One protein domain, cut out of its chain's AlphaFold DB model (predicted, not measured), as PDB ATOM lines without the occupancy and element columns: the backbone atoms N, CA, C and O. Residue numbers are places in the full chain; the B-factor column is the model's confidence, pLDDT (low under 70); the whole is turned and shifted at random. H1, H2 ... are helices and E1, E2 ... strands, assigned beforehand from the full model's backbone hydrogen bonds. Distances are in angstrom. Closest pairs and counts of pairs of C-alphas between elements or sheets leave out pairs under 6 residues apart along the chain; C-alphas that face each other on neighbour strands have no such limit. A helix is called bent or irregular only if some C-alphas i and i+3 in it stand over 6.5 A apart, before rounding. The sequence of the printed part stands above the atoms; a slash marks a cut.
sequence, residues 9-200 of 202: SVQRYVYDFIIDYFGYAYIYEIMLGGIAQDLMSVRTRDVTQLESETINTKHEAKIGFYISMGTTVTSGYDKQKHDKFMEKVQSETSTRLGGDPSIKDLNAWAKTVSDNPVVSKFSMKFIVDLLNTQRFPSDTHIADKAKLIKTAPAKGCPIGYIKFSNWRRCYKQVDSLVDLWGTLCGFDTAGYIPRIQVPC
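AT A GLANCE: This is residues 9 to 200 of the 202 residues of the protein "Hypothetical protein" of Rotaria sp. Silwood1 (UniProt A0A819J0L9). Two lobes stand at the two ends of a ribbon made by the long, bent strand E1 and its neighbour E3. In the larger lobe E1 runs on between E2 on one side and E4 and E5 on the other, with H3 and H5 packed on this sheet; the small lobe loosely gathers H1, H6 and H7, and the unnamed residues 152 to 188 lead back from it to E4. The printed part has 192 residues with seven named helices and five named strands, which follow one another along the chain as H1, E1, H2, H3, H4, E2, H5, E3, H6, H7, E4 and E5; the class is mixed, helices and strands, and the sheet is branched, with E1 the antiparallel neighbour of E2, of E3, of E4 and of E5. The whole is loose, with a radius of gyration of the C-alphas of 22.4 A, and flat, spanning 70 by 43 by 22 A.

HOW THE PARTS SIT: Start at H1, residues 9 to 22, which is not on the sheet. E1, residues 25 to 43, bends by 114 degrees at residue 28, and its pairing is staggered. Look first beside its residues 25 to 33 for antiparallel E3, residues 118 to 126, with N 31 and O 121 2.8 A apart. Antiparallel E2, residues 89 to 97, lies on one side of E1, with N 37 and O 95 2.9 A apart. On the other side, also antiparallel, are E4, residues 189 to 192, with N 192 and O 40 2.9 A apart, and E5, residues 195 to 199, with N 34 and O 198 2.8 A apart. H2, residues 44 to 52, only grazes this twisted sheet. H3, residues 57 to 68, lies over E1 and E4 at a height over the sheet of 8.3 A; its closest C-alphas with E1 are Phe 65 and Asp 38, 5.8 A. H4, residues 79 to 86, touches H3 about perpendicular, 84 degrees, closest at the C-alphas of His 82 and Glu 60, 5.5 A. H5, residues 106 to 112, lies over E1, height over the sheet 9.3 A. H6, residues 127 to 130, touches H7, residues 142 to 151, closest at the C-alphas of Val 128 and Ala 146, 5.4 A. H7 is close to H1 but not clearly touching: the C-alphas of Ile 149 and Val 14 are 6.3 A apart. Every O i to N i+4 pair is within hydrogen-bond range in H2, H3, H4 and H7, against 8 of 10 in H1 and 2 of 3 in H5; H6 is too short for one.

IN THESE COORDINATES: Find C-alpha 9 at (-70.885, 34.654, 41.892), where H1 begins its 18.3 A. E1 covers 36.2 A, from C-alpha 25 at (-55.510, 18.808, 41.548); E2 covers 23.2 A, E3 22.8 A and H3 16.0 A. E5 ends at C-alpha 199, (-34.876, 6.538, 43.793).

THE WHOLE: The C-alphas farthest apart, Gln 80 and Thr 140, are 70.4 A apart. The printed part has no cut; the links H6 to H7 and H7 to E4 are long, and residues 156 to 169 and 181 to 186 stand free. Residues 152 to 200, with E4 and E5, have pLDDT under 70.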
ATOM      1  N   SER A   9     -71.673  34.403  40.678       82.62
ATOM      2  CA  SER A   9     -70.885  34.654  41.892       82.62
ATOM      3  C   SER A   9     -70.217  33.386  42.427       82.62
ATOM      4  O   SER A   9     -69.037  33.416  42.770       82.62
ATOM      5  N   VAL A  10     -70.935  32.257  42.462       81.12
ATOM      6  CA  VAL A  10     -70.373  30.950  42.851       81.12
ATOM      7  C   VAL A  10     -69.319  30.504  41.845       81.12
ATOM      8  O   VAL A  10     -68.244  30.065  42.238       81.12
ATOM      9  N   GLN A  11     -69.595  30.670  40.555       76.75
ATOM     10  CA  GLN A  11     -68.652  30.377  39.486       76.75
ATOM     11  C   GLN A  11     -67.379  31.224  39.618       76.75
ATOM     12  O   GLN A  11     -66.278  30.682  39.560       76.75
ATOM     13  N   ARG A  12     -67.515  32.537  39.851       80.62
ATOM     14  CA  ARG A  12     -66.378  33.436  40.085       80.62
ATOM     15  C   ARG A  12     -65.568  33.004  41.305       80.62
ATOM     16  O   ARG A  12     -64.358  32.896  41.206       80.62
ATOM     17  N   TYR A  13     -66.227  32.680  42.417       83.00
ATOM     18  CA  TYR A  13     -65.554  32.169  43.614       83.00
ATOM     19  C   TYR A  13     -64.795  30.861  43.338       83.00
ATOM     20  O   TYR A  13     -63.661  30.694  43.776       83.00
ATOM     21  N   VAL A  14     -65.398  29.922  42.600       80.69
ATOM     22  CA  VAL A  14     -64.740  28.656  42.249       80.69
ATOM     23  C   VAL A  14     -63.499  28.896  41.390       80.69
ATOM     24  O   VAL A  14     -62.466  28.299  41.673       80.69
ATOM     25  N   TYR A  15     -63.549  29.774  40.390       76.88
ATOM     26  CA  TYR A  15     -62.350  30.053  39.599       76.88
ATOM     27  C   TYR A  15     -61.315  30.846  40.366       76.88
ATOM     28  O   TYR A  15     -60.214  30.362  40.582       76.88
ATOM     29  N   ASP A  16     -61.694  32.041  40.793       79.00
ATOM     30  CA  ASP A  16     -60.739  33.050  41.220       79.00
ATOM     31  C   ASP A  16     -60.136  32.692  42.588       79.00
ATOM     32  O   ASP A  16     -59.046  33.142  42.924       79.00
ATOM     33  N   PHE A  17     -60.829  31.867  43.388       80.06
ATOM     34  CA  PHE A  17     -60.355  31.468  44.712       80.06
ATOM     35  C   PHE A  17     -60.006  29.986  44.834       80.06
ATOM     36  O   PHE A  17     -59.028  29.659  45.493       80.06
ATOM     37  N   ILE A  18     -60.780  29.062  44.255       81.94
ATOM     38  CA  ILE A  18     -60.460  27.632  44.405       81.94
ATOM     39  C   ILE A  18     -59.429  27.208  43.363       81.94
ATOM     40  O   ILE A  18     -58.379  26.683  43.720       81.94
ATOM     41  N   ILE A  19     -59.706  27.453  42.088       81.19
ATOM     42  CA  ILE A  19     -58.864  26.980  40.988       81.19
ATOM     43  C   ILE A  19     -57.588  27.809  40.855       81.19
ATOM     44  O   ILE A  19     -56.515  27.228  40.748       81.19
ATOM     45  N   ASP A  20     -57.679  29.137  40.873       79.00
ATOM     46  CA  ASP A  20     -56.512  29.996  40.643       79.00
ATOM     47  C   ASP A  20     -55.531  29.946  41.825       79.00
ATOM     48  O   ASP A  20     -54.323  30.049  41.628       79.00
ATOM     49  N   TYR A  21     -56.029  29.727  43.050       83.44
ATOM     50  CA  TYR A  21     -55.183  29.640  44.241       83.44
ATOM     51  C   TYR A  21     -54.658  28.222  44.508       83.44
ATOM     52  O   TYR A  21     -53.469  28.043  44.756       83.44
ATOM     53  N   PHE A  22     -55.530  27.205  44.489       85.00
ATOM     54  CA  PHE A  22     -55.153  25.830  44.856       85.00
ATOM     55  C   PHE A  22     -54.890  24.917  43.655       85.00
ATOM     56  O   PHE A  22     -54.346  23.826  43.822       85.00
ATOM     57  N   GLY A  23     -55.276  25.327  42.449       82.88
ATOM     58  CA  GLY A  23     -55.256  24.474  41.268       82.88
ATOM     59  C   GLY A  23     -56.423  23.481  41.212       82.88
ATOM     60  O   GLY A  23     -57.300  23.417  42.074       82.88
ATOM     61  N   TYR A  24     -56.433  22.667  40.155       82.94
ATOM     62  CA  TYR A  24     -57.470  21.650  39.918       82.94
ATOM     63  C   TYR A  24     -57.204  20.317  40.626       82.94
ATOM     64  O   TYR A  24     -58.093  19.465  40.726       82.94
ATOM     65  N   ALA A  25     -55.974  20.095  41.072       84.94
ATOM     66  CA  ALA A  25     -55.510  18.808  41.548       84.94
ATOM     67  C   ALA A  25     -54.456  18.985  42.637       84.94
ATOM     68  O   ALA A  25     -53.751  19.987  42.680       84.94
ATOM     69  N   TYR A  26     -54.355  17.984  43.500       83.88
ATOM     70  CA  TYR A  26     -53.369  17.919  44.564       83.88
ATOM     71  C   TYR A  26     -52.490  16.690  44.372       83.88
ATOM     72  O   TYR A  26     -52.917  15.667  43.826       83.88
ATOM     73  N   ILE A  27     -51.253  16.798  44.837       86.19
ATOM     74  CA  ILE A  27     -50.323  15.680  44.880       86.19
ATOM     75  C   ILE A  27     -50.695  14.813  46.083       86.19
ATOM     76  O   ILE A  27     -50.737  15.308  47.207       86.19
ATOM     77  N   TYR A  28     -50.990  13.533  45.853       87.25
ATOM     78  CA  TYR A  28     -51.308  12.591  46.934       87.25
ATOM     79  C   TYR A  28     -50.180  11.595  47.209       87.25
ATOM     80  O   TYR A  28     -50.206  10.909  48.226       87.25
ATOM     81  N   GLU A  29     -49.206  11.510  46.308       86.06
ATOM     82  CA  GLU A  29     -48.045  10.642  46.431       86.06
ATOM     83  C   GLU A  29     -46.862  11.313  45.741       86.06
ATOM     84  O   GLU A  29     -47.000  11.837  44.632       86.06
ATOM     85  N   ILE A  30     -45.708  11.292  46.400       84.25
ATOM     86  CA  ILE A  30     -44.438  11.763  45.853       84.25
ATOM     87  C   ILE A  30     -43.406  10.654  45.962       84.25
ATOM     88  O   ILE A  30     -43.338   9.947  46.964       84.25
ATOM     89  N   MET A  31     -42.573  10.544  44.937       81.69
ATOM     90  CA  MET A  31     -41.335   9.788  44.985       81.69
ATOM     91  C   MET A  31     -40.187  10.782  44.898       81.69
ATOM     92  O   MET A  31     -40.104  11.574  43.954       81.69
ATOM     93  N   LEU A  32     -39.312  10.733  45.893       85.12
ATOM     94  CA  LEU A  32     -38.099  11.531  45.935       85.12
ATOM     95  C   LEU A  32     -36.942  10.751  45.306       85.12
ATOM     96  O   LEU A  32     -36.895   9.520  45.354       85.12
ATOM     97  N   GLY A  33     -36.046  11.471  44.646       89.56
ATOM     98  CA  GLY A  33     -34.903  10.883  43.971       89.56
ATOM     99  C   GLY A  33     -34.150  11.894  43.123       89.56
ATOM    100  O   GLY A  33     -34.265  13.100  43.315       89.56
ATOM    101  N   GLY A  34     -33.392  11.390  42.162       84.38
ATOM    102  CA  GLY A  34     -32.635  12.177  41.198       84.38
ATOM    103  C   GLY A  34     -33.117  11.885  39.786       84.38
ATOM    104  O   GLY A  34     -33.528  10.762  39.478       84.38
ATOM    105  N   ILE A  35     -33.061  12.890  38.917       87.25
ATOM    106  CA  ILE A  35     -33.346  12.738  37.489       87.25
ATOM    107  C   ILE A  35     -32.092  13.121  36.716       87.25
ATOM    108  O   ILE A  35     -31.674  14.271  36.771       87.25
ATOM    109  N   ALA A  36     -31.540  12.181  35.953       86.44
ATOM    110  CA  ALA A  36     -30.596  12.479  34.884       86.44
ATOM    111  C   ALA A  36     -31.306  12.238  33.551       86.44
ATOM    112  O   ALA A  36     -31.900  11.177  33.347       86.44
ATOM    113  N   GLN A  37     -31.275  13.219  32.658       88.44
ATOM    114  CA  GLN A  37     -31.901  13.117  31.344       88.44
ATOM    115  C   GLN A  37     -31.057  13.809  30.281       88.44
ATOM    116  O   GLN A  37     -30.400  14.808  30.574       88.44
ATOM    117  N   ASP A  38     -31.137  13.302  29.058       84.38
ATOM    118  CA  ASP A  38     -30.738  14.041  27.866       84.38
ATOM    119  C   ASP A  38     -31.954  14.380  27.031       84.38
ATOM    120  O   ASP A  38     -32.893  13.592  26.965       84.38
ATOM    121  N   LEU A  39     -31.915  15.525  26.368       87.94
ATOM    122  CA  LEU A  39     -32.848  15.876  25.314       87.94
ATOM    123  C   LEU A  39     -32.079  16.025  24.006       87.94
ATOM    124  O   LEU A  39     -31.355  16.998  23.830       87.94
ATOM    125  N   MET A  40     -32.297  15.093  23.079       88.06
ATOM    126  CA  MET A  40     -31.739  15.139  21.727       88.06
ATOM    127  C   MET A  40     -32.840  15.398  20.698       88.06
ATOM    128  O   MET A  40     -33.900  14.768  20.748       88.06
ATOM    129  N   SER A  41     -32.586  16.296  19.745       88.81
ATOM    130  CA  SER A  41     -33.477  16.561  18.608       88.81
ATOM    131  C   SER A  41     -32.825  16.124  17.300       88.81
ATOM    132  O   SER A  41     -31.678  16.475  17.027       88.81
ATOM    133  N   VAL A  42     -33.560  15.366  16.488       86.19
ATOM    134  CA  VAL A  42     -33.123  14.846  15.183       86.19
ATOM    135  C   VAL A  42     -34.252  15.073  14.182       86.19
ATOM    136  O   VAL A  42     -35.421  14.950  14.538       86.19
ATOM    137  N   ARG A  43     -33.958  15.371  12.913       84.88
ATOM    138  CA  ARG A  43     -35.028  15.486  11.906       84.88
ATOM    139  C   ARG A  43     -35.646  14.121  11.630       84.88
ATOM    140  O   ARG A  43     -34.926  13.142  11.446       84.88
ATOM    141  N   THR A  44     -36.965  14.060  11.479       85.38
ATOM    142  CA  THR A  44     -37.697  12.812  11.212       85.38
ATOM    143  C   THR A  44     -37.181  12.100   9.961       85.38
ATOM    144  O   THR A  44     -36.991  10.888   9.974       85.38
ATOM    145  N   ARG A  45     -36.862  12.850   8.898       87.19
ATOM    146  CA  ARG A  45     -36.279  12.284   7.668       87.19
ATOM    147  C   ARG A  45     -34.926  11.600   7.906       87.19
ATOM    148  O   ARG A  45     -34.644  10.580   7.286       87.19
ATOM    149  N   ASP A  46     -34.110  12.154   8.803       90.44
ATOM    150  CA  ASP A  46     -32.781  11.629   9.109       90.44
ATOM    151  C   ASP A  46     -32.919  10.380   9.996       90.44
ATOM    152  O   ASP A  46     -32.196   9.412   9.795       90.44
ATOM    153  N   VAL A  47     -33.922  10.340  10.887       87.81
ATOM    154  CA  VAL A  47     -34.307   9.121  11.620       87.81
ATOM    155  C   VAL A  47     -34.705   8.006  10.656       87.81
ATOM    156  O   VAL A  47     -34.147   6.917  10.733       87.81
ATOM    157  N   THR A  48     -35.610   8.275   9.707       88.12
ATOM    158  CA  THR A  48     -36.031   7.269   8.717       88.12
ATOM    159  C   THR A  48     -34.855   6.775   7.875       88.12
ATOM    160  O   THR A  48     -34.751   5.577   7.612       88.12
ATOM    161  N   GLN A  49     -33.945   7.674   7.483       93.38
ATOM    162  CA  GLN A  49     -32.724   7.291   6.777       93.38
ATOM    163  C   GLN A  49     -31.859   6.352   7.631       93.38
ATOM    164  O   GLN A  49     -31.511   5.269   7.169       93.38
ATOM    165  N   LEU A  50     -31.540   6.730   8.870       93.38
ATOM    166  CA  LEU A  50     -30.709   5.922   9.769       93.38
ATOM    167  C   LEU A  50     -31.332   4.544  10.041       93.38
ATOM    168  O   LEU A  50     -30.643   3.525  10.003       93.38
ATOM    169  N   GLU A  51     -32.647   4.487  10.247       91.12
ATOM    170  CA  GLU A  51     -33.361   3.226  10.477       91.12
ATOM    171  C   GLU A  51     -33.359   2.325   9.236       91.12
ATOM    172  O   GLU A  51     -33.189   1.110   9.365       91.12
ATOM    173  N   SER A  52     -33.455   2.901   8.031       93.88
ATOM    174  CA  SER A  52     -33.310   2.150   6.773       93.88
ATOM    175  C   SER A  52     -31.908   1.553   6.593       93.88
ATOM    176  O   SER A  52     -31.748   0.511   5.962       93.88
ATOM    177  N   GLU A  53     -30.898   2.164   7.213       94.06
ATOM    178  CA  GLU A  53     -29.518   1.680   7.264       94.06
ATOM    179  C   GLU A  53     -29.272   0.727   8.447       94.06
ATOM    180  O   GLU A  53     -28.125   0.413   8.767       94.06
ATOM    181  N   THR A  54     -30.331   0.239   9.104       93.12
ATOM    182  CA  THR A  54     -30.295  -0.664  10.271       93.12
ATOM    183  C   THR A  54     -29.675  -0.062  11.540       93.12
ATOM    184  O   THR A  54     -29.266  -0.792  12.448       93.12
ATOM    185  N   ILE A  55     -29.619   1.270  11.643       93.31
ATOM    186  CA  ILE A  55     -29.183   1.972  12.855       93.31
ATOM    187  C   ILE A  55     -30.393   2.188  13.763       93.31
ATOM    188  O   ILE A  55     -31.357   2.864  13.409       93.31
ATOM    189  N   ASN A  56     -30.336   1.619  14.967       91.75
ATOM    190  CA  ASN A  56     -31.381   1.795  15.967       91.75
ATOM    191  C   ASN A  56     -31.177   3.123  16.705       91.75
ATOM    192  O   ASN A  56     -30.453   3.196  17.695       91.75
ATOM    193  N   THR A  57     -31.857   4.166  16.240       88.62
ATOM    194  CA  THR A  57     -31.745   5.534  16.770       88.62
ATOM    195  C   THR A  57     -32.025   5.640  18.273       88.62
ATOM    196  O   THR A  57     -31.361   6.402  18.969       88.62
ATOM    197  N   LYS A  58     -32.944   4.830  18.818       88.12
ATOM    198  CA  LYS A  58     -33.219   4.791  20.266       88.12
ATOM    199  C   LYS A  58     -32.050   4.219  21.063       88.12
ATOM    200  O   LYS A  58     -31.763   4.694  22.162       88.12
ATOM    201  N   HIS A  59     -31.408   3.180  20.533       89.25
ATOM    202  CA  HIS A  59     -30.217   2.590  21.143       89.25
ATOM    203  C   HIS A  59     -29.046   3.572  21.103       89.25
ATOM    204  O   HIS A  59     -28.425   3.807  22.136       89.25
ATOM    205  N   GLU A  60     -28.818   4.230  19.964       91.75
ATOM    206  CA  GLU A  60     -27.742   5.219  19.832       91.75
ATOM    207  C   GLU A  60     -27.957   6.456  20.714       91.75
ATOM    208  O   GLU A  60     -27.017   6.907  21.365       91.75
ATOM    209  N   ALA A  61     -29.195   6.946  20.846       89.81
ATOM    210  CA  ALA A  61     -29.526   8.015  21.791       89.81
ATOM    211  C   ALA A  61     -29.254   7.603  23.250       89.81
ATOM    212  O   ALA A  61     -28.768   8.400  24.052       89.81
ATOM    213  N   LYS A  62     -29.531   6.341  23.608       88.31
ATOM    214  CA  LYS A  62     -29.222   5.800  24.941       88.31
ATOM    215  C   LYS A  62     -27.712   5.727  25.182       88.31
ATOM    216  O   LYS A  62     -27.272   6.052  26.281       88.31
ATOM    217  N   ILE A  63     -26.932   5.316  24.182       90.12
ATOM    218  CA  ILE A  63     -25.465   5.348  24.241       90.12
ATOM    219  C   ILE A  63     -24.983   6.788  24.447       90.12
ATOM    220  O   ILE A  63     -24.206   7.029  25.370       90.12
ATOM    221  N   GLY A  64     -25.484   7.730  23.641       89.75
ATOM    222  CA  GLY A  64     -25.136   9.149  23.730       89.75
ATOM    223  C   GLY A  64     -25.376   9.715  25.125       89.75
ATOM    224  O   GLY A  64     -24.469  10.301  25.701       89.75
ATOM    225  N   PHE A  65     -26.523   9.399  25.733       89.62
ATOM    226  CA  PHE A  65     -26.812   9.770  27.120       89.62
ATOM    227  C   PHE A  65     -25.785   9.234  28.127       89.62
ATOM    228  O   PHE A  65     -25.379   9.949  29.037       89.62
ATOM    229  N   TYR A  66     -25.351   7.975  28.022       87.62
ATOM    230  CA  TYR A  66     -24.342   7.466  28.956       87.62
ATOM    231  C   TYR A  66     -23.003   8.184  28.776       87.62
ATOM    232  O   TYR A  66     -22.371   8.537  29.772       87.62
ATOM    233  N   ILE A  67     -22.606   8.446  27.528       89.38
ATOM    234  CA  ILE A  67     -21.379   9.180  27.205       89.38
ATOM    235  C   ILE A  67     -21.457  10.624  27.729       89.38
ATOM    236  O   ILE A  67     -20.539  11.063  28.425       89.38
ATOM    237  N   SER A  68     -22.555  11.344  27.470       88.12
ATOM    238  CA  SER A  68     -22.781  12.718  27.952       88.12
ATOM    239  C   SER A  68     -22.795  12.779  29.484       88.12
ATOM    240  O   SER A  68     -22.291  13.724  30.098       88.12
ATOM    241  N   MET A  69     -23.263  11.703  30.122       85.19
ATOM    242  CA  MET A  69     -23.261  11.530  31.571       85.19
ATOM    243  C   MET A  69     -21.955  10.935  32.131       85.19
ATOM    244  O   MET A  69     -21.941  10.412  33.246       85.19
ATOM    245  N   GLY A  70     -20.850  11.006  31.379       85.88
ATOM    246  CA  GLY A  70     -19.511  10.633  31.844       85.88
ATOM    247  C   GLY A  70     -19.317   9.138  32.105       85.88
ATOM    248  O   GLY A  70     -18.372   8.764  32.789       85.88
ATOM    249  N   THR A  71     -20.204   8.289  31.585       85.25
ATOM    250  CA  THR A  71     -20.150   6.833  31.750       85.25
ATOM    251  C   THR A  71     -19.505   6.178  30.534       85.25
ATOM    252  O   THR A  71     -19.863   6.456  29.391       85.25
ATOM    253  N   THR A  72     -18.586   5.244  30.771       83.56
ATOM    254  CA  THR A  72     -17.998   4.429  29.701       83.56
ATOM    255  C   THR A  72     -18.996   3.379  29.212       83.56
ATOM    256  O   THR A  72     -19.473   2.559  29.998       83.56
ATOM    257  N   VAL A  73     -19.267   3.350  27.906       81.19
ATOM    258  CA  VAL A  73     -20.131   2.339  27.276       81.19
ATOM    259  C   VAL A  73     -19.263   1.277  26.602       81.19
ATOM    260  O   VAL A  73     -18.481   1.587  25.711       81.19
ATOM    261  N   THR A  74     -19.382   0.018  27.031       74.12
ATOM    262  CA  THR A  74     -18.559  -1.095  26.510       74.12
ATOM    263  C   THR A  74     -19.361  -2.176  25.785       74.12
ATOM    264  O   THR A  74     -18.837  -2.823  24.884       74.12
ATOM    265  N   SER A  75     -20.630  -2.387  26.140       74.44
ATOM    266  CA  SER A  75     -21.470  -3.438  25.554       74.44
ATOM    267  C   SER A  75     -22.338  -2.893  24.423       74.44
ATOM    268  O   SER A  75     -23.064  -1.921  24.620       74.44
ATOM    269  N   GLY A  76     -22.280  -3.524  23.245       70.94
ATOM    270  CA  GLY A  76     -23.114  -3.149  22.096       70.94
ATOM    271  C   GLY A  76     -22.840  -1.744  21.549       70.94
ATOM    272  O   GLY A  76     -23.696  -1.191  20.861       70.94
ATOM    273  N   TYR A  77     -21.679  -1.169  21.883       85.38
ATOM    274  CA  TYR A  77     -21.212   0.106  21.360       85.38
ATOM    275  C   TYR A  77     -20.506  -0.117  20.024       85.38
ATOM    276  O   TYR A  77     -19.438  -0.726  19.966       85.38
ATOM    277  N   ASP A  78     -21.116   0.382  18.956       90.81
ATOM    278  CA  ASP A  78     -20.506   0.484  17.638       90.81
ATOM    279  C   ASP A  78     -20.243   1.963  17.367       90.81
ATOM    280  O   ASP A  78     -21.162   2.735  17.090       90.81
ATOM    281  N   LYS A  79     -18.971   2.359  17.471       90.62
ATOM    282  CA  LYS A  79     -18.563   3.754  17.314       90.62
ATOM    283  C   LYS A  79     -19.014   4.339  15.976       90.62
ATOM    284  O   LYS A  79     -19.442   5.483  15.936       90.62
ATOM    285  N   GLN A  80     -18.970   3.563  14.893       93.94
ATOM    286  CA  GLN A  80     -19.328   4.073  13.574       93.94
ATOM    287  C   GLN A  80     -20.826   4.384  13.482       93.94
ATOM    288  O   GLN A  80     -21.209   5.413  12.922       93.94
ATOM    289  N   LYS A  81     -21.678   3.514  14.037       94.31
ATOM    290  CA  LYS A  81     -23.131   3.748  14.083       94.31
ATOM    291  C   LYS A  81     -23.481   4.917  14.992       94.31
ATOM    292  O   LYS A  81     -24.307   5.747  14.612       94.31
ATOM    293  N   HIS A  82     -22.824   4.993  16.145       94.31
ATOM    294  CA  HIS A  82     -23.019   6.072  17.098       94.31
ATOM    295  C   HIS A  82     -22.633   7.428  16.504       94.31
ATOM    296  O   HIS A  82     -23.452   8.343  16.495       94.31
ATOM    297  N   ASP A  83     -21.430   7.538  15.935       95.00
ATOM    298  CA  ASP A  83     -20.938   8.774  15.324       95.00
ATOM    299  C   ASP A  83     -21.881   9.221  14.191       95.00
ATOM    300  O   ASP A  83     -22.278  10.384  14.131       95.00
ATOM    301  N   LYS A  84     -22.358   8.280  13.361       96.38
ATOM    302  CA  LYS A  84     -23.321   8.571  12.288       96.38
ATOM    303  C   LYS A  84     -24.676   9.064  12.803       96.38
ATOM    304  O   LYS A  84     -25.295   9.915  12.166       96.38
ATOM    305  N   PHE A  85     -25.157   8.542  13.931       95.44
ATOM    306  CA  PHE A  85     -26.351   9.069  14.594       95.44
ATOM    307  C   PHE A  85     -26.100  10.479  15.144       95.44
ATOM    308  O   PHE A  85     -26.893  11.382  14.877       95.44
ATOM    309  N   MET A  86     -24.982  10.690  15.846       94.94
ATOM    310  CA  MET A  86     -24.641  11.979  16.457       94.94
ATOM    311  C   MET A  86     -24.434  13.090  15.421       94.94
ATOM    312  O   MET A  86     -24.823  14.226  15.668       94.94
ATOM    313  N   GLU A  87     -23.943  12.773  14.219       96.81
ATOM    314  CA  GLU A  87     -23.891  13.714  13.085       96.81
ATOM    315  C   GLU A  87     -25.271  14.255  12.663       96.81
ATOM    316  O   GLU A  87     -25.358  15.306  12.024       96.81
ATOM    317  N   LYS A  88     -26.361  13.540  12.975       95.25
ATOM    318  CA  LYS A  88     -27.741  13.955  12.666       95.25
ATOM    319  C   LYS A  88     -28.429  14.677  13.824       95.25
ATOM    320  O   LYS A  88     -29.508  15.239  13.623       95.25
ATOM    321  N   VAL A  89     -27.829  14.682  15.014       93.19
ATOM    322  CA  VAL A  89     -28.364  15.392  16.179       93.19
ATOM    323  C   VAL A  89     -28.214  16.896  15.961       93.19
ATOM    324  O   VAL A  89     -27.125  17.418  15.750       93.19
ATOM    325  N   GLN A  90     -29.338  17.610  15.990       93.06
ATOM    326  CA  GLN A  90     -29.387  19.058  15.771       93.06
ATOM    327  C   GLN A  90     -29.130  19.846  17.053       93.06
ATOM    328  O   GLN A  90     -28.589  20.949  17.013       93.06
ATOM    329  N   SER A  91     -29.570  19.301  18.182       90.12
ATOM    330  CA  SER A  91     -29.402  19.896  19.501       90.12
ATOM    331  C   SER A  91     -29.401  18.807  20.560       90.12
ATOM    332  O   SER A  91     -30.182  17.856  20.462       90.12
ATOM    333  N   GLU A  92     -28.597  19.008  21.593       89.81
ATOM    334  CA  GLU A  92     -28.494  18.145  22.764       89.81
ATOM    335  C   GLU A  92     -28.543  19.016  24.022       89.81
ATOM    336  O   GLU A  92     -27.967  20.107  24.071       89.81
ATOM    337  N   THR A  93     -29.289  18.589  25.035       89.19
ATOM    338  CA  THR A  93     -29.347  19.272  26.327       89.19
ATOM    339  C   THR A  93     -29.452  18.253  27.441       89.19
ATOM    340  O   THR A  93     -30.509  17.664  27.676       89.19
ATOM    341  N   SER A  94     -28.360  18.117  28.183       87.88
ATOM    342  CA  SER A  94     -28.275  17.218  29.324       87.88
ATOM    343  C   SER A  94     -28.648  17.952  30.606       87.88
ATOM    344  O   SER A  94     -28.268  19.102  30.828       87.88
ATOM    345  N   THR A  95     -29.422  17.310  31.473       88.44
ATOM    346  CA  THR A  95     -29.878  17.903  32.735       88.44
ATOM    347  C   THR A  95     -29.812  16.882  33.858       88.44
ATOM    348  O   THR A  95     -30.231  15.734  33.698       88.44
ATOM    349  N   ARG A  96     -29.333  17.334  35.021       86.75
ATOM    350  CA  ARG A  96     -29.397  16.613  36.294       86.75
ATOM    351  C   ARG A  96     -30.218  17.418  37.289       86.75
ATOM    352  O   ARG A  96     -29.993  18.613  37.446       86.75
ATOM    353  N   LEU A  97     -31.163  16.761  37.948       89.06
ATOM    354  CA  LEU A  97     -31.982  17.328  39.012       89.06
ATOM    355  C   LEU A  97     -31.799  16.480  40.269       89.06
ATOM    356  O   LEU A  97     -31.955  15.259  40.213       89.06
ATOM    357  N   GLY A  98     -31.503  17.138  41.387       90.44
ATOM    358  CA  GLY A  98     -31.111  16.481  42.633       90.44
ATOM    359  C   GLY A  98     -29.639  16.056  42.654       90.44
ATOM    360  O   GLY A  98     -28.936  16.110  41.641       90.44
ATOM    361  N   GLY A  99     -29.178  15.648  43.833       92.06
ATOM    362  CA  GLY A  99     -27.773  15.381  44.126       92.06
ATOM    363  C   GLY A  99     -26.886  16.621  43.984       92.06
ATOM    364  O   GLY A  99     -27.361  17.759  44.062       92.06
ATOM    365  N   ASP A 100     -25.593  16.386  43.761       93.56
ATOM    366  CA  ASP A 100     -24.598  17.407  43.429       93.56
ATOM    367  C   ASP A 100     -24.404  17.498  41.901       93.56
ATOM    368  O   ASP A 100     -23.731  16.649  41.306       93.56
ATOM    369  N   PRO A 101     -24.950  18.530  41.232       86.62
ATOM    370  CA  PRO A 101     -24.889  18.646  39.778       86.62
ATOM    371  C   PRO A 101     -23.471  18.880  39.231       86.62
ATOM    372  O   PRO A 101     -23.271  18.749  38.022       86.62
ATOM    373  N   SER A 102     -22.487  19.216  40.078       90.88
ATOM    374  CA  SER A 102     -21.094  19.403  39.651       90.88
ATOM    375  C   SER A 102     -20.395  18.082  39.305       90.88
ATOM    376  O   SER A 102     -19.433  18.066  38.529       90.88
ATOM    377  N   ILE A 103     -20.908  16.959  39.820       90.50
ATOM    378  CA  ILE A 103     -20.375  15.626  39.557       90.50
ATOM    379  C   ILE A 103     -20.760  15.183  38.143       90.50
ATOM    380  O   ILE A 103     -21.936  15.064  37.793       90.50
ATOM    381  N   LYS A 104     -19.744  14.928  37.310       88.62
ATOM    382  CA  LYS A 104     -19.934  14.562  35.898       88.62
ATOM    383  C   LYS A 104     -20.208  13.084  35.668       88.62
ATOM    384  O   LYS A 104     -20.944  12.778  34.739       88.62
ATOM    385  N   ASP A 105     -19.610  12.208  36.470       89.38
ATOM    386  CA  ASP A 105     -19.828  10.766  36.387       89.38
ATOM    387  C   ASP A 105     -21.197  10.410  36.970       89.38
ATOM    388  O   ASP A 105     -21.509  10.751  38.114       89.38
ATOM    389  N   LEU A 106     -22.016   9.717  36.182       85.69
ATOM    390  CA  LEU A 106     -23.380   9.366  36.557       85.69
ATOM    391  C   LEU A 106     -23.449   8.532  37.843       85.69
ATOM    392  O   LEU A 106     -24.336   8.753  38.666       85.69
ATOM    393  N   ASN A 107     -22.529   7.582  38.024       86.81
ATOM    394  CA  ASN A 107     -22.549   6.671  39.169       86.81
ATOM    395  C   ASN A 107     -22.144   7.383  40.464       86.81
ATOM    396  O   ASN A 107     -22.727   7.133  41.517       86.81
ATOM    397  N   ALA A 108     -21.158   8.276  40.399       89.31
ATOM    398  CA  ALA A 108     -20.761   9.131  41.505       89.31
ATOM    399  C   ALA A 108     -21.862  10.146  41.842       89.31
ATOM    400  O   ALA A 108     -22.198  10.300  43.014       89.31
ATOM    401  N   TRP A 109     -22.483  10.767  40.834       92.44
ATOM    402  CA  TRP A 109     -23.611  11.680  41.032       92.44
ATOM    403  C   TRP A 109     -24.785  10.971  41.715       92.44
ATOM    404  O   TRP A 109     -25.317  11.477  42.704       92.44
ATOM    405  N   ALA A 110     -25.140   9.768  41.257       87.38
ATOM    406  CA  ALA A 110     -26.251   8.989  41.801       87.38
ATOM    407  C   ALA A 110     -26.113   8.719  43.310       87.38
ATOM    408  O   ALA A 110     -27.120   8.670  44.012       87.38
ATOM    409  N   LYS A 111     -24.883   8.604  43.830       89.44
ATOM    410  CA  LYS A 111     -24.622   8.418  45.268       89.44
ATOM    411  C   LYS A 111     -24.937   9.652  46.115       89.44
ATOM    412  O   LYS A 111     -25.160   9.501  47.304       89.44
ATOM    413  N   THR A 112     -24.973  10.844  45.520       91.38
ATOM    414  CA  THR A 112     -25.286  12.106  46.223       91.38
ATOM    415  C   THR A 112     -26.778  12.434  46.244       91.38
ATOM    416  O   THR A 112     -27.213  13.355  46.930       91.38
ATOM    417  N   VAL A 113     -27.588  11.691  45.486       88.00
ATOM    418  CA  VAL A 113     -29.028  11.945  45.343       88.00
ATOM    419  C   VAL A 113     -29.769  11.811  46.671       88.00
ATOM    420  O   VAL A 113     -30.723  12.551  46.898       88.00
ATOM    421  N   SER A 114     -29.343  10.899  47.550       85.94
ATOM    422  CA  SER A 114     -29.934  10.734  48.884       85.94
ATOM    423  C   SER A 114     -29.851  12.001  49.730       85.94
ATOM    424  O   SER A 114     -30.760  12.259  50.515       85.94
ATOM    425  N   ASP A 115     -28.794  12.790  49.544       90.88
ATOM    426  CA  ASP A 115     -28.482  13.943  50.390       90.88
ATOM    427  C   ASP A 115     -29.197  15.210  49.907       90.88
ATOM    428  O   ASP A 115     -29.465  16.121  50.688       90.88
ATOM    429  N   ASN A 116     -29.540  15.265  48.616       91.81
ATOM    430  CA  ASN A 116     -30.270  16.374  48.010       91.81
ATOM    431  C   ASN A 116     -31.301  15.878  46.980       91.81
ATOM    432  O   ASN A 116     -31.118  16.065  45.772       91.81
ATOM    433  N   PRO A 117     -32.375  15.200  47.407       90.19
ATOM    434  CA  PRO A 117     -33.332  14.643  46.472       90.19
ATOM    435  C   PRO A 117     -34.320  15.692  45.960       90.19
ATOM    436  O   PRO A 117     -34.663  16.661  46.633       90.19
ATOM    437  N   VAL A 118     -34.857  15.441  44.771       87.94
ATOM    438  CA  VAL A 118     -35.954  16.201  44.169       87.94
ATOM    439  C   VAL A 118     -37.171  15.303  43.957       87.94
ATOM    440  O   VAL A 118     -37.077  14.075  43.993       87.94
ATOM    441  N   VAL A 119     -38.337  15.901  43.699       84.00
ATOM    442  CA  VAL A 119     -39.528  15.144  43.291       84.00
ATOM    443  C   VAL A 119     -39.270  14.529  41.914       84.00
ATOM    444  O   VAL A 119     -39.244  15.227  40.903       84.00
ATOM    445  N   SER A 120     -39.066  13.212  41.877       79.81
ATOM    446  CA  SER A 120     -38.745  12.471  40.654       79.81
ATOM    447  C   SER A 120     -39.992  11.906  39.969       79.81
ATOM    448  O   SER A 120     -40.041  11.792  38.740       79.81
ATOM    449  N   LYS A 121     -41.020  11.585  40.764       78.19
ATOM    450  CA  LYS A 121     -42.371  11.222  40.324       78.19
ATOM    451  C   LYS A 121     -43.391  11.753  41.323       78.19
ATOM    452  O   LYS A 121     -43.105  11.876  42.510       78.19
ATOM    453  N   PHE A 122     -44.599  12.014  40.847       84.25
ATOM    454  CA  PHE A 122     -45.730  12.333  41.701       84.25
ATOM    455  C   PHE A 122     -47.019  11.796  41.085       84.25
ATOM    456  O   PHE A 122     -47.141  11.694  39.861       84.25
ATOM    457  N   SER A 123     -47.981  11.478  41.942       81.44
ATOM    458  CA  SER A 123     -49.330  11.094  41.543       81.44
ATOM    459  C   SER A 123     -50.307  12.171  42.000       81.44
ATOM    460  O   SER A 123     -50.242  12.656  43.133       81.44
ATOM    461  N   MET A 124     -51.226  12.551  41.113       85.69
ATOM    462  CA  MET A 124     -52.211  13.599  41.377       85.69
ATOM    463  C   MET A 124     -53.627  13.038  41.449       85.69
ATOM    464  O   MET A 124     -53.975  12.088  40.747       85.69
ATOM    465  N   LYS A 125     -54.455  13.673  42.274       83.38
ATOM    466  CA  LYS A 125     -55.909  13.489  42.328       83.38
ATOM    467  C   LYS A 125     -56.591  14.840  42.205       83.38
ATOM    468  O   LYS A 125     -55.973  15.870  42.464       83.38
ATOM    469  N   PHE A 126     -57.858  14.851  41.810       85.12
ATOM    470  CA  PHE A 126     -58.580  16.109  41.676       85.12
ATOM    471  C   PHE A 126     -58.896  16.690  43.050       85.12
ATOM    472  O   PHE A 126     -59.239  15.963  43.978       85.12
ATOM    473  N   ILE A 127     -58.841  18.016  43.174       85.94
ATOM    474  CA  ILE A 127     -59.112  18.697  44.446       85.94
ATOM    475  C   ILE A 127     -60.536  18.429  44.954       85.94
ATOM    476  O   ILE A 127     -60.773  18.382  46.158       85.94
ATOM    477  N   VAL A 128     -61.474  18.155  44.040       88.19
ATOM    478  CA  VAL A 128     -62.847  17.760  44.375       88.19
ATOM    479  C   VAL A 128     -62.913  16.470  45.198       88.19
ATOM    480  O   VAL A 128     -63.816  16.332  46.016       88.19
ATOM    481  N   ASP A 129     -61.940  15.564  45.066       87.62
ATOM    482  CA  ASP A 129     -61.904  14.317  45.842       87.62
ATOM    483  C   ASP A 129     -61.653  14.580  47.336       87.62
ATOM    484  O   ASP A 129     -61.998  13.759  48.191       87.62
ATOM    485  N   LEU A 130     -61.069  15.737  47.674       90.38
ATOM    486  CA  LEU A 130     -60.904  16.173  49.061       90.38
ATOM    487  C   LEU A 130     -62.225  16.654  49.671       90.38
ATOM    488  O   LEU A 130     -62.370  16.610  50.891       90.38
ATOM    489  N   LEU A 131     -63.193  17.080  48.855       90.62
ATOM    490  CA  LEU A 131     -64.473  17.631  49.299       90.62
ATOM    491  C   LEU A 131     -65.472  16.511  49.594       90.62
ATOM    492  O   LEU A 131     -66.386  16.230  48.821       90.62
ATOM    493  N   ASN A 132     -65.287  15.859  50.737       91.75
ATOM    494  CA  ASN A 132     -66.144  14.773  51.197       91.75
ATOM    495  C   ASN A 132     -66.467  14.894  52.693       91.75
ATOM    496  O   ASN A 132     -65.817  15.628  53.437       91.75
ATOM    497  N   THR A 133     -67.469  14.139  53.137       93.00
ATOM    498  CA  THR A 133     -67.962  14.158  54.523       93.00
ATOM    499  C   THR A 133     -66.950  13.636  55.539       93.00
ATOM    500  O   THR A 133     -67.020  14.017  56.700       93.00
ATOM    501  N   GLN A 134     -65.979  12.813  55.130       93.94
ATOM    502  CA  GLN A 134     -64.928  12.338  56.038       93.94
ATOM    503  C   GLN A 134     -63.968  13.473  56.418       93.94
ATOM    504  O   GLN A 134     -63.521  13.547  57.558       93.94
ATOM    505  N   ARG A 135     -63.655  14.365  55.470       91.62
ATOM    506  CA  ARG A 135     -62.744  15.505  55.674       91.62
ATOM    507  C   ARG A 135     -63.462  16.775  56.130       91.62
ATOM    508  O   ARG A 135     -62.852  17.604  56.794       91.62
ATOM    509  N   PHE A 136     -64.747  16.909  55.804       93.38
ATOM    510  CA  PHE A 136     -65.591  18.045  56.178       93.38
ATOM    511  C   PHE A 136     -66.885  17.569  56.861       93.38
ATOM    512  O   PHE A 136     -67.976  17.763  56.322       93.38
ATOM    513  N   PRO A 137     -66.798  16.938  58.047       94.19
ATOM    514  CA  PRO A 137     -67.957  16.325  58.705       94.19
ATOM    515  C   PRO A 137     -69.012  17.343  59.152       94.19
ATOM    516  O   PRO A 137     -70.194  17.021  59.215       94.19
ATOM    517  N   SER A 138     -68.602  18.579  59.439       94.38
ATOM    518  CA  SER A 138     -69.498  19.660  59.868       94.38
ATOM    519  C   SER A 138     -70.152  20.418  58.706       94.38
ATOM    520  O   SER A 138     -70.983  21.289  58.944       94.38
ATOM    521  N   ASP A 139     -69.776  20.129  57.458       90.69
ATOM    522  CA  ASP A 139     -70.306  20.814  56.278       90.69
ATOM    523  C   ASP A 139     -71.379  19.957  55.599       90.69
ATOM    524  O   ASP A 139     -71.095  19.117  54.742       90.69
ATOM    525  N   THR A 140     -72.638  20.202  55.960       90.62
ATOM    526  CA  THR A 140     -73.806  19.486  55.416       90.62
ATOM    527  C   THR A 140     -73.960  19.632  53.900       90.62
ATOM    528  O   THR A 140     -74.616  18.807  53.272       90.62
ATOM    529  N   HIS A 141     -73.326  20.641  53.293       90.31
ATOM    530  CA  HIS A 141     -73.396  20.932  51.861       90.31
ATOM    531  C   HIS A 141     -72.114  20.554  51.109       90.31
ATOM    532  O   HIS A 141     -71.930  20.977  49.964       90.31
ATOM    533  N   ILE A 142     -71.202  19.781  51.714       90.44
ATOM    534  CA  ILE A 142     -69.914  19.457  51.084       90.44
ATOM    535  C   ILE A 142     -70.076  18.720  49.749       90.44
ATOM    536  O   ILE A 142     -69.363  19.021  48.793       90.44
ATOM    537  N   ALA A 143     -71.058  17.822  49.644       88.19
ATOM    538  CA  ALA A 143     -71.343  17.098  48.406       88.19
ATOM    539  C   ALA A 143     -71.825  18.039  47.286       88.19
ATOM    540  O   ALA A 143     -71.384  17.924  46.140       88.19
ATOM    541  N   ASP A 144     -72.672  19.017  47.618       87.44
ATOM    542  CA  ASP A 144     -73.143  20.023  46.664       87.44
ATOM    543  C   ASP A 144     -71.998  20.935  46.217       87.44
ATOM    544  O   ASP A 144     -71.839  21.206  45.030       87.44
ATOM    545  N   LYS A 145     -71.144  21.359  47.154       88.00
ATOM    546  CA  LYS A 145     -69.935  22.149  46.873       88.00
ATOM    547  C   LYS A 145     -68.968  21.400  45.956       88.00
ATOM    548  O   LYS A 145     -68.475  21.975  44.986       88.00
ATOM    549  N   ALA A 146     -68.760  20.108  46.206       88.19
ATOM    550  CA  ALA A 146     -67.963  19.240  45.347       88.19
ATOM    551  C   ALA A 146     -68.545  19.167  43.926       88.19
ATOM    552  O   ALA A 146     -67.821  19.319  42.940       88.19
ATOM    553  N   LYS A 147     -69.870  19.011  43.809       85.12
ATOM    554  CA  LYS A 147     -70.568  19.014  42.519       85.12
ATOM    555  C   LYS A 147     -70.389  20.341  41.782       85.12
ATOM    556  O   LYS A 147     -70.053  20.306  40.604       85.12
ATOM    557  N   LEU A 148     -70.543  21.476  42.468       83.38
ATOM    558  CA  LEU A 148     -70.376  22.816  41.889       83.38
ATOM    559  C   LEU A 148     -68.976  23.009  41.286       83.38
ATOM    560  O   LEU A 148     -68.861  23.507  40.167       83.38
ATOM    561  N   ILE A 149     -67.930  22.567  41.991       82.25
ATOM    562  CA  ILE A 149     -66.544  22.625  41.494       82.25
ATOM    563  C   ILE A 149     -66.341  21.671  40.316       82.25
ATOM    564  O   ILE A 149     -65.745  22.058  39.316       82.25
ATOM    565  N   LYS A 150     -66.885  20.450  40.381       81.94
ATOM    566  CA  LYS A 150     -66.795  19.472  39.284       81.94
ATOM    567  C   LYS A 150     -67.468  19.957  37.998       81.94
ATOM    568  O   LYS A 150     -67.033  19.597  36.909       81.94
ATOM    569  N   THR A 151     -68.549  20.725  38.121       76.44
ATOM    570  CA  THR A 151     -69.306  21.263  36.983       76.44
ATOM    571  C   THR A 151     -68.764  22.585  36.451       76.44
ATOM    572  O   THR A 151     -69.216  23.020  35.394       76.44
ATOM    573  N   ALA A 152     -67.830  23.235  37.152       69.31
ATOM    574  CA  ALA A 152     -67.235  24.472  36.671       69.31
ATOM    575  C   ALA A 152     -66.444  24.184  35.376       69.31
ATOM    576  O   ALA A 152     -65.529  23.356  35.401       69.31
ATOM    577  N   PRO A 153     -66.781  24.809  34.229       59.94
ATOM    578  CA  PRO A 153     -66.055  24.578  32.980       59.94
ATOM    579  C   PRO A 153     -64.567  24.917  33.147       59.94
ATOM    580  O   PRO A 153     -64.237  25.884  33.811       59.94
ATOM    581  N   ALA A 154     -63.623  24.181  32.572       58.94
ATOM    582  CA  ALA A 154     -62.221  24.596  32.679       58.94
ATOM    583  C   ALA A 154     -62.035  25.967  31.988       58.94
ATOM    584  O   ALA A 154     -62.218  26.071  30.772       58.94
ATOM    585  N   LYS A 155     -61.695  27.031  32.737       50.78
ATOM    586  CA  LYS A 155     -61.277  28.309  32.129       50.78
ATOM    587  C   LYS A 155     -60.016  28.014  31.305       50.78
ATOM    588  O   LYS A 155     -59.019  27.563  31.859       50.78
ATOM    589  N   GLY A 156     -60.071  28.230  29.989       46.19
ATOM    590  CA  GLY A 156     -58.894  28.142  29.115       46.19
ATOM    591  C   GLY A 156     -58.569  26.769  28.512       46.19
ATOM    592  O   GLY A 156     -57.519  26.639  27.894       46.19
ATOM    593  N   CYS A 157     -59.447  25.763  28.612       41.75
ATOM    594  CA  CYS A 157     -59.304  24.531  27.825       41.75
ATOM    595  C   CYS A 157     -60.370  24.516  26.713       41.75
ATOM    596  O   CYS A 157     -61.530  24.210  27.003       41.75
ATOM    597  N   PRO A 158     -60.049  24.911  25.463       32.69
ATOM    598  CA  PRO A 158     -61.037  24.943  24.391       32.69
ATOM    599  C   PRO A 158     -61.648  23.549  24.195       32.69
ATOM    600  O   PRO A 158     -60.945  22.542  24.084       32.69
ATOM    601  N   ILE A 159     -62.981  23.512  24.173       33.94
ATOM    602  CA  ILE A 159     -63.860  22.331  24.146       33.94
ATOM    603  C   ILE A 159     -63.835  21.674  22.746       33.94
ATOM    604  O   ILE A 159     -64.860  21.459  22.109       33.94
ATOM    605  N   GLY A 160     -62.637  21.376  22.240       30.34
ATOM    606  CA  GLY A 160     -62.408  20.735  20.943       30.34
ATOM    607  C   GLY A 160     -61.666  19.399  21.010       30.34
ATOM    608  O   GLY A 160     -61.850  18.578  20.120       30.34
ATOM    609  N   TYR A 161     -60.868  19.123  22.055       31.11
ATOM    610  CA  TYR A 161     -59.934  17.978  22.014       31.11
ATOM    611  C   TYR A 161     -59.757  17.171  23.303       31.11
ATOM    612  O   TYR A 161     -58.841  16.358  23.388       31.11
ATOM    613  N   ILE A 162     -60.650  17.282  24.291       33.75
ATOM    614  CA  ILE A 162     -60.603  16.381  25.453       33.75
ATOM    615  C   ILE A 162     -61.989  15.796  25.721       33.75
ATOM    616  O   ILE A 162     -62.747  16.257  26.571       33.75
ATOM    617  N   LYS A 163     -62.314  14.699  25.022       28.14
ATOM    618  CA  LYS A 163     -63.221  13.699  25.605       28.14
ATOM    619  C   LYS A 163     -62.568  13.231  26.907       28.14
ATOM    620  O   LYS A 163     -61.471  12.688  26.869       28.14
ATOM    621  N   PHE A 164     -63.229  13.430  28.047       38.72
ATOM    622  CA  PHE A 164     -62.723  13.094  29.390       38.72
ATOM    623  C   PHE A 164     -62.370  11.602  29.596       38.72
ATOM    624  O   PHE A 164     -61.710  11.257  30.571       38.72
ATOM    625  N   SER A 165     -62.706  10.712  28.654       30.78
ATOM    626  CA  SER A 165     -62.172   9.342  28.581       30.78
ATOM    627  C   SER A 165     -60.699   9.260  28.133       30.78
ATOM    628  O   SER A 165     -60.078   8.206  28.260       30.78
ATOM    629  N   ASN A 166     -60.113  10.362  27.652       28.73
ATOM    630  CA  ASN A 166     -58.762  10.427  27.089       28.73
ATOM    631  C   ASN A 166     -57.716  11.089  28.002       28.73
ATOM    632  O   ASN A 166     -56.575  11.222  27.574       28.73
ATOM    633  N   TRP A 167     -58.006  11.405  29.271       29.81
ATOM    634  CA  TRP A 167     -56.921  11.717  30.228       29.81
ATOM    635  C   TRP A 167     -55.970  10.516  30.429       29.81
ATOM    636  O   TRP A 167     -54.787  10.696  30.694       29.81
ATOM    637  N   ARG A 168     -56.437   9.285  30.153       27.83
ATOM    638  CA  ARG A 168     -55.576   8.092  30.019       27.83
ATOM    639  C   ARG A 168     -54.679   8.092  28.768       27.83
ATOM    640  O   ARG A 168     -53.779   7.265  28.697       27.83
ATOM    641  N   ARG A 169     -54.904   8.964  27.774       27.86
ATOM    642  CA  ARG A 169     -54.059   9.057  26.564       27.86
ATOM    643  C   ARG A 169     -52.868  10.001  26.721       27.86
ATOM    644  O   ARG A 169     -51.855   9.723  26.100       27.86
ATOM    645  N   CYS A 170     -52.930  11.015  27.585       26.94
ATOM    646  CA  CYS A 170     -51.738  11.803  27.941       26.94
ATOM    647  C   CYS A 170     -50.790  11.055  28.899       26.94
ATOM    648  O   CYS A 170     -49.672  11.496  29.123       26.94
ATOM    649  N   TYR A 171     -51.227   9.911  29.434       30.00
ATOM    650  CA  TYR A 171     -50.465   9.049  30.341       30.00
ATOM    651  C   TYR A 171     -50.338   7.611  29.807       30.00
ATOM    652  O   TYR A 171     -50.334   6.642  30.569       30.00
ATOM    653  N   LYS A 172     -50.244   7.437  28.479       24.33
ATOM    654  CA  LYS A 172     -49.853   6.143  27.909       24.33
ATOM    655  C   LYS A 172     -48.330   6.003  27.965       24.33
ATOM    656  O   LYS A 172     -47.636   6.574  27.143       24.33
ATOM    657  N   GLN A 173     -47.886   5.233  28.959       28.97
ATOM    658  CA  GLN A 173     -46.607   4.520  29.055       28.97
ATOM    659  C   GLN A 173     -45.349   5.302  28.660       28.97
ATOM    660  O   GLN A 173     -44.970   5.410  27.499       28.97
ATOM    661  N   VAL A 174     -44.656   5.754  29.705       31.94
ATOM    662  CA  VAL A 174     -43.255   6.165  29.686       31.94
ATOM    663  C   VAL A 174     -42.399   4.940  29.361       31.94
ATOM    664  O   VAL A 174     -41.890   4.287  30.258       31.94
ATOM    665  N   ASP A 175     -42.272   4.637  28.074       30.61
ATOM    666  CA  ASP A 175     -41.177   3.852  27.520       30.61
ATOM    667  C   ASP A 175     -40.726   4.536  26.219       30.61
ATOM    668  O   ASP A 175     -41.321   4.400  25.152       30.61
ATOM    669  N   SER A 176     -39.622   5.281  26.314       33.22
ATOM    670  CA  SER A 176     -38.737   5.712  25.214       33.22
ATOM    671  C   SER A 176     -39.129   6.837  24.239       33.22
ATOM    672  O   SER A 176     -38.270   7.199  23.442       33.22
ATOM    673  N   LEU A 177     -40.315   7.447  24.280       31.03
ATOM    674  CA  LEU A 177     -40.637   8.623  23.446       31.03
ATOM    675  C   LEU A 177     -41.544   9.574  24.228       31.03
ATOM    676  O   LEU A 177     -42.732   9.315  24.396       31.03
ATOM    677  N   VAL A 178     -40.981  10.666  24.736       37.56
ATOM    678  CA  VAL A 178     -41.791  11.786  25.211       37.56
ATOM    679  C   VAL A 178     -41.966  12.705  24.011       37.56
ATOM    680  O   VAL A 178     -41.003  13.335  23.579       37.56
ATOM    681  N   ASP A 179     -43.188  12.751  23.481       30.97
ATOM    682  CA  ASP A 179     -43.659  13.838  22.621       30.97
ATOM    683  C   ASP A 179     -43.449  15.140  23.403       30.97
ATOM    684  O   ASP A 179     -44.198  15.479  24.327       30.97
ATOM    685  N   LEU A 180     -42.352  15.832  23.114       30.28
ATOM    686  CA  LEU A 180     -42.095  17.146  23.667       30.28
ATOM    687  C   LEU A 180     -43.088  18.109  23.037       30.28
ATOM    688  O   LEU A 180     -43.070  18.333  21.835       30.28
ATOM    689  N   TRP A 181     -43.928  18.691  23.889       28.69
ATOM    690  CA  TRP A 181     -44.728  19.871  23.573       28.69
ATOM    691  C   TRP A 181     -45.744  19.705  22.453       28.69
ATOM    692  O   TRP A 181     -45.791  20.503  21.533       28.69
ATOM    693  N   GLY A 182     -46.658  18.754  22.620       26.55
ATOM    694  CA  GLY A 182     -47.885  18.736  21.845       26.55
ATOM    695  C   GLY A 182     -47.661  18.346  20.390       26.55
ATOM    696  O   GLY A 182     -46.889  18.930  19.639       26.55
ATOM    697  N   THR A 183     -48.460  17.396  19.946       29.09
ATOM    698  CA  THR A 183     -48.774  17.210  18.537       29.09
ATOM    699  C   THR A 183     -49.566  18.440  18.043       29.09
ATOM    700  O   THR A 183     -50.753  18.365  17.740       29.09
ATOM    701  N   LEU A 184     -48.936  19.619  18.030       27.25
ATOM    702  CA  LEU A 184     -49.288  20.709  17.138       27.25
ATOM    703  C   LEU A 184     -48.730  20.292  15.782       27.25
ATOM    704  O   LEU A 184     -47.525  20.138  15.601       27.25
ATOM    705  N   CYS A 185     -49.647  20.014  14.866       26.78
ATOM    706  CA  CYS A 185     -49.398  19.667  13.479       26.78
ATOM    707  C   CYS A 185     -48.192  20.429  12.887       26.78
ATOM    708  O   CYS A 185     -48.213  21.658  12.861       26.78
ATOM    709  N   GLY A 186     -47.191  19.711  12.356       29.56
ATOM    710  CA  GLY A 186     -46.222  20.283  11.407       29.56
ATOM    711  C   GLY A 186     -44.747  20.381  11.820       29.56
ATOM    712  O   GLY A 186     -44.015  21.101  11.149       29.56
ATOM    713  N   PHE A 187     -44.280  19.688  12.864       33.69
ATOM    714  CA  PHE A 187     -42.840  19.631  13.164       33.69
ATOM    715  C   PHE A 187     -42.165  18.384  12.560       33.69
ATOM    716  O   PHE A 187     -42.536  17.254  12.864       33.69
ATOM    717  N   ASP A 188     -41.131  18.602  11.738       52.50
ATOM    718  CA  ASP A 188     -40.304  17.572  11.077       52.50
ATOM    719  C   ASP A 188     -39.183  17.011  11.987       52.50
ATOM    720  O   ASP A 188     -38.103  16.646  11.510       52.50
ATOM    721  N   THR A 189     -39.392  16.961  13.305       41.53
ATOM    722  CA  THR A 189     -38.361  16.585  14.293       41.53
ATOM    723  C   THR A 189     -38.822  15.481  15.239       41.53
ATOM    724  O   THR A 189     -39.884  15.585  15.848       41.53
ATOM    725  N   ALA A 190     -37.976  14.471  15.428       52.31
ATOM    726  CA  ALA A 190     -38.073  13.472  16.481       52.31
ATOM    727  C   ALA A 190     -37.279  13.922  17.721       52.31
ATOM    728  O   ALA A 190     -36.148  14.404  17.610       52.31
ATOM    729  N   GLY A 191     -37.872  13.752  18.905       50.09
ATOM    730  CA  GLY A 191     -37.225  14.002  20.193       50.09
ATOM    731  C   GLY A 191     -36.902  12.698  20.920       50.09
ATOM    732  O   GLY A 191     -37.771  11.839  21.066       50.09
ATOM    733  N   TYR A 192     -35.676  12.563  21.418       54.16
ATOM    734  CA  TYR A 192     -35.273  11.459  22.288       54.16
ATOM    735  C   TYR A 192     -35.020  11.993  23.691       54.16
ATOM    736  O   TYR A 192     -34.271  12.956  23.862       54.16
ATOM    737  N   ILE A 193     -35.640  11.352  24.687       64.31
ATOM    738  CA  ILE A 193     -35.418  11.662  26.105       64.31
ATOM    739  C   ILE A 193     -34.962  10.412  26.860       64.31
ATOM    740  O   ILE A 193     -35.741   9.836  27.632       64.31
ATOM    741  N   PRO A 194     -33.731   9.927  26.629       55.50
ATOM    742  CA  PRO A 194     -33.136   8.948  27.524       55.50
ATOM    743  C   PRO A 194     -33.075   9.541  28.939       55.50
ATOM    744  O   PRO A 194     -32.591  10.653  29.159       55.50
ATOM    745  N   ARG A 195     -33.630   8.808  29.907       58.91
ATOM    746  CA  ARG A 195     -33.752   9.245  31.300       58.91
ATOM    747  C   ARG A 195     -33.427   8.098  32.241       58.91
ATOM    748  O   ARG A 195     -33.919   6.986  32.061       58.91
ATOM    749  N   ILE A 196     -32.693   8.412  33.302       59.25
ATOM    750  CA  ILE A 196     -32.544   7.558  34.477       59.25
ATOM    751  C   ILE A 196     -33.152   8.269  35.680       59.25
ATOM    752  O   ILE A 196     -32.930   9.458  35.913       59.25
ATOM    753  N   GLN A 197     -33.944   7.514  36.437       58.03
ATOM    754  CA  GLN A 197     -34.451   7.928  37.735       58.03
ATOM    755  C   GLN A 197     -33.741   7.120  38.807       58.03
ATOM    756  O   GLN A 197     -33.778   5.890  38.783       58.03
ATOM    757  N   VAL A 198     -33.110   7.826  39.735       49.19
ATOM    758  CA  VAL A 198     -32.452   7.227  40.893       49.19
ATOM    759  C   VAL A 198     -33.386   7.432  42.081       49.19
ATOM    760  O   VAL A 198     -33.537   8.576  42.510       49.19
ATOM    761  N   PRO A 199     -34.080   6.397  42.580       47.16
ATOM    762  CA  PRO A 199     -34.876   6.538  43.793       47.16
ATOM    763  C   PRO A 199     -33.952   6.792  44.992       47.16
ATOM    764  O   PRO A 199     -32.832   6.283  45.030       47.16
ATOM    765  N   CYS A 200     -34.420   7.543  45.989       50.16
ATOM    766  CA  CYS A 200     -33.785   7.509  47.305       50.16
ATOM    767  C   CYS A 200     -33.892   6.075  47.846       50.16
ATOM    768  O   CYS A 200     -35.001   5.551  47.956       50.16
TER     769      CYS A 200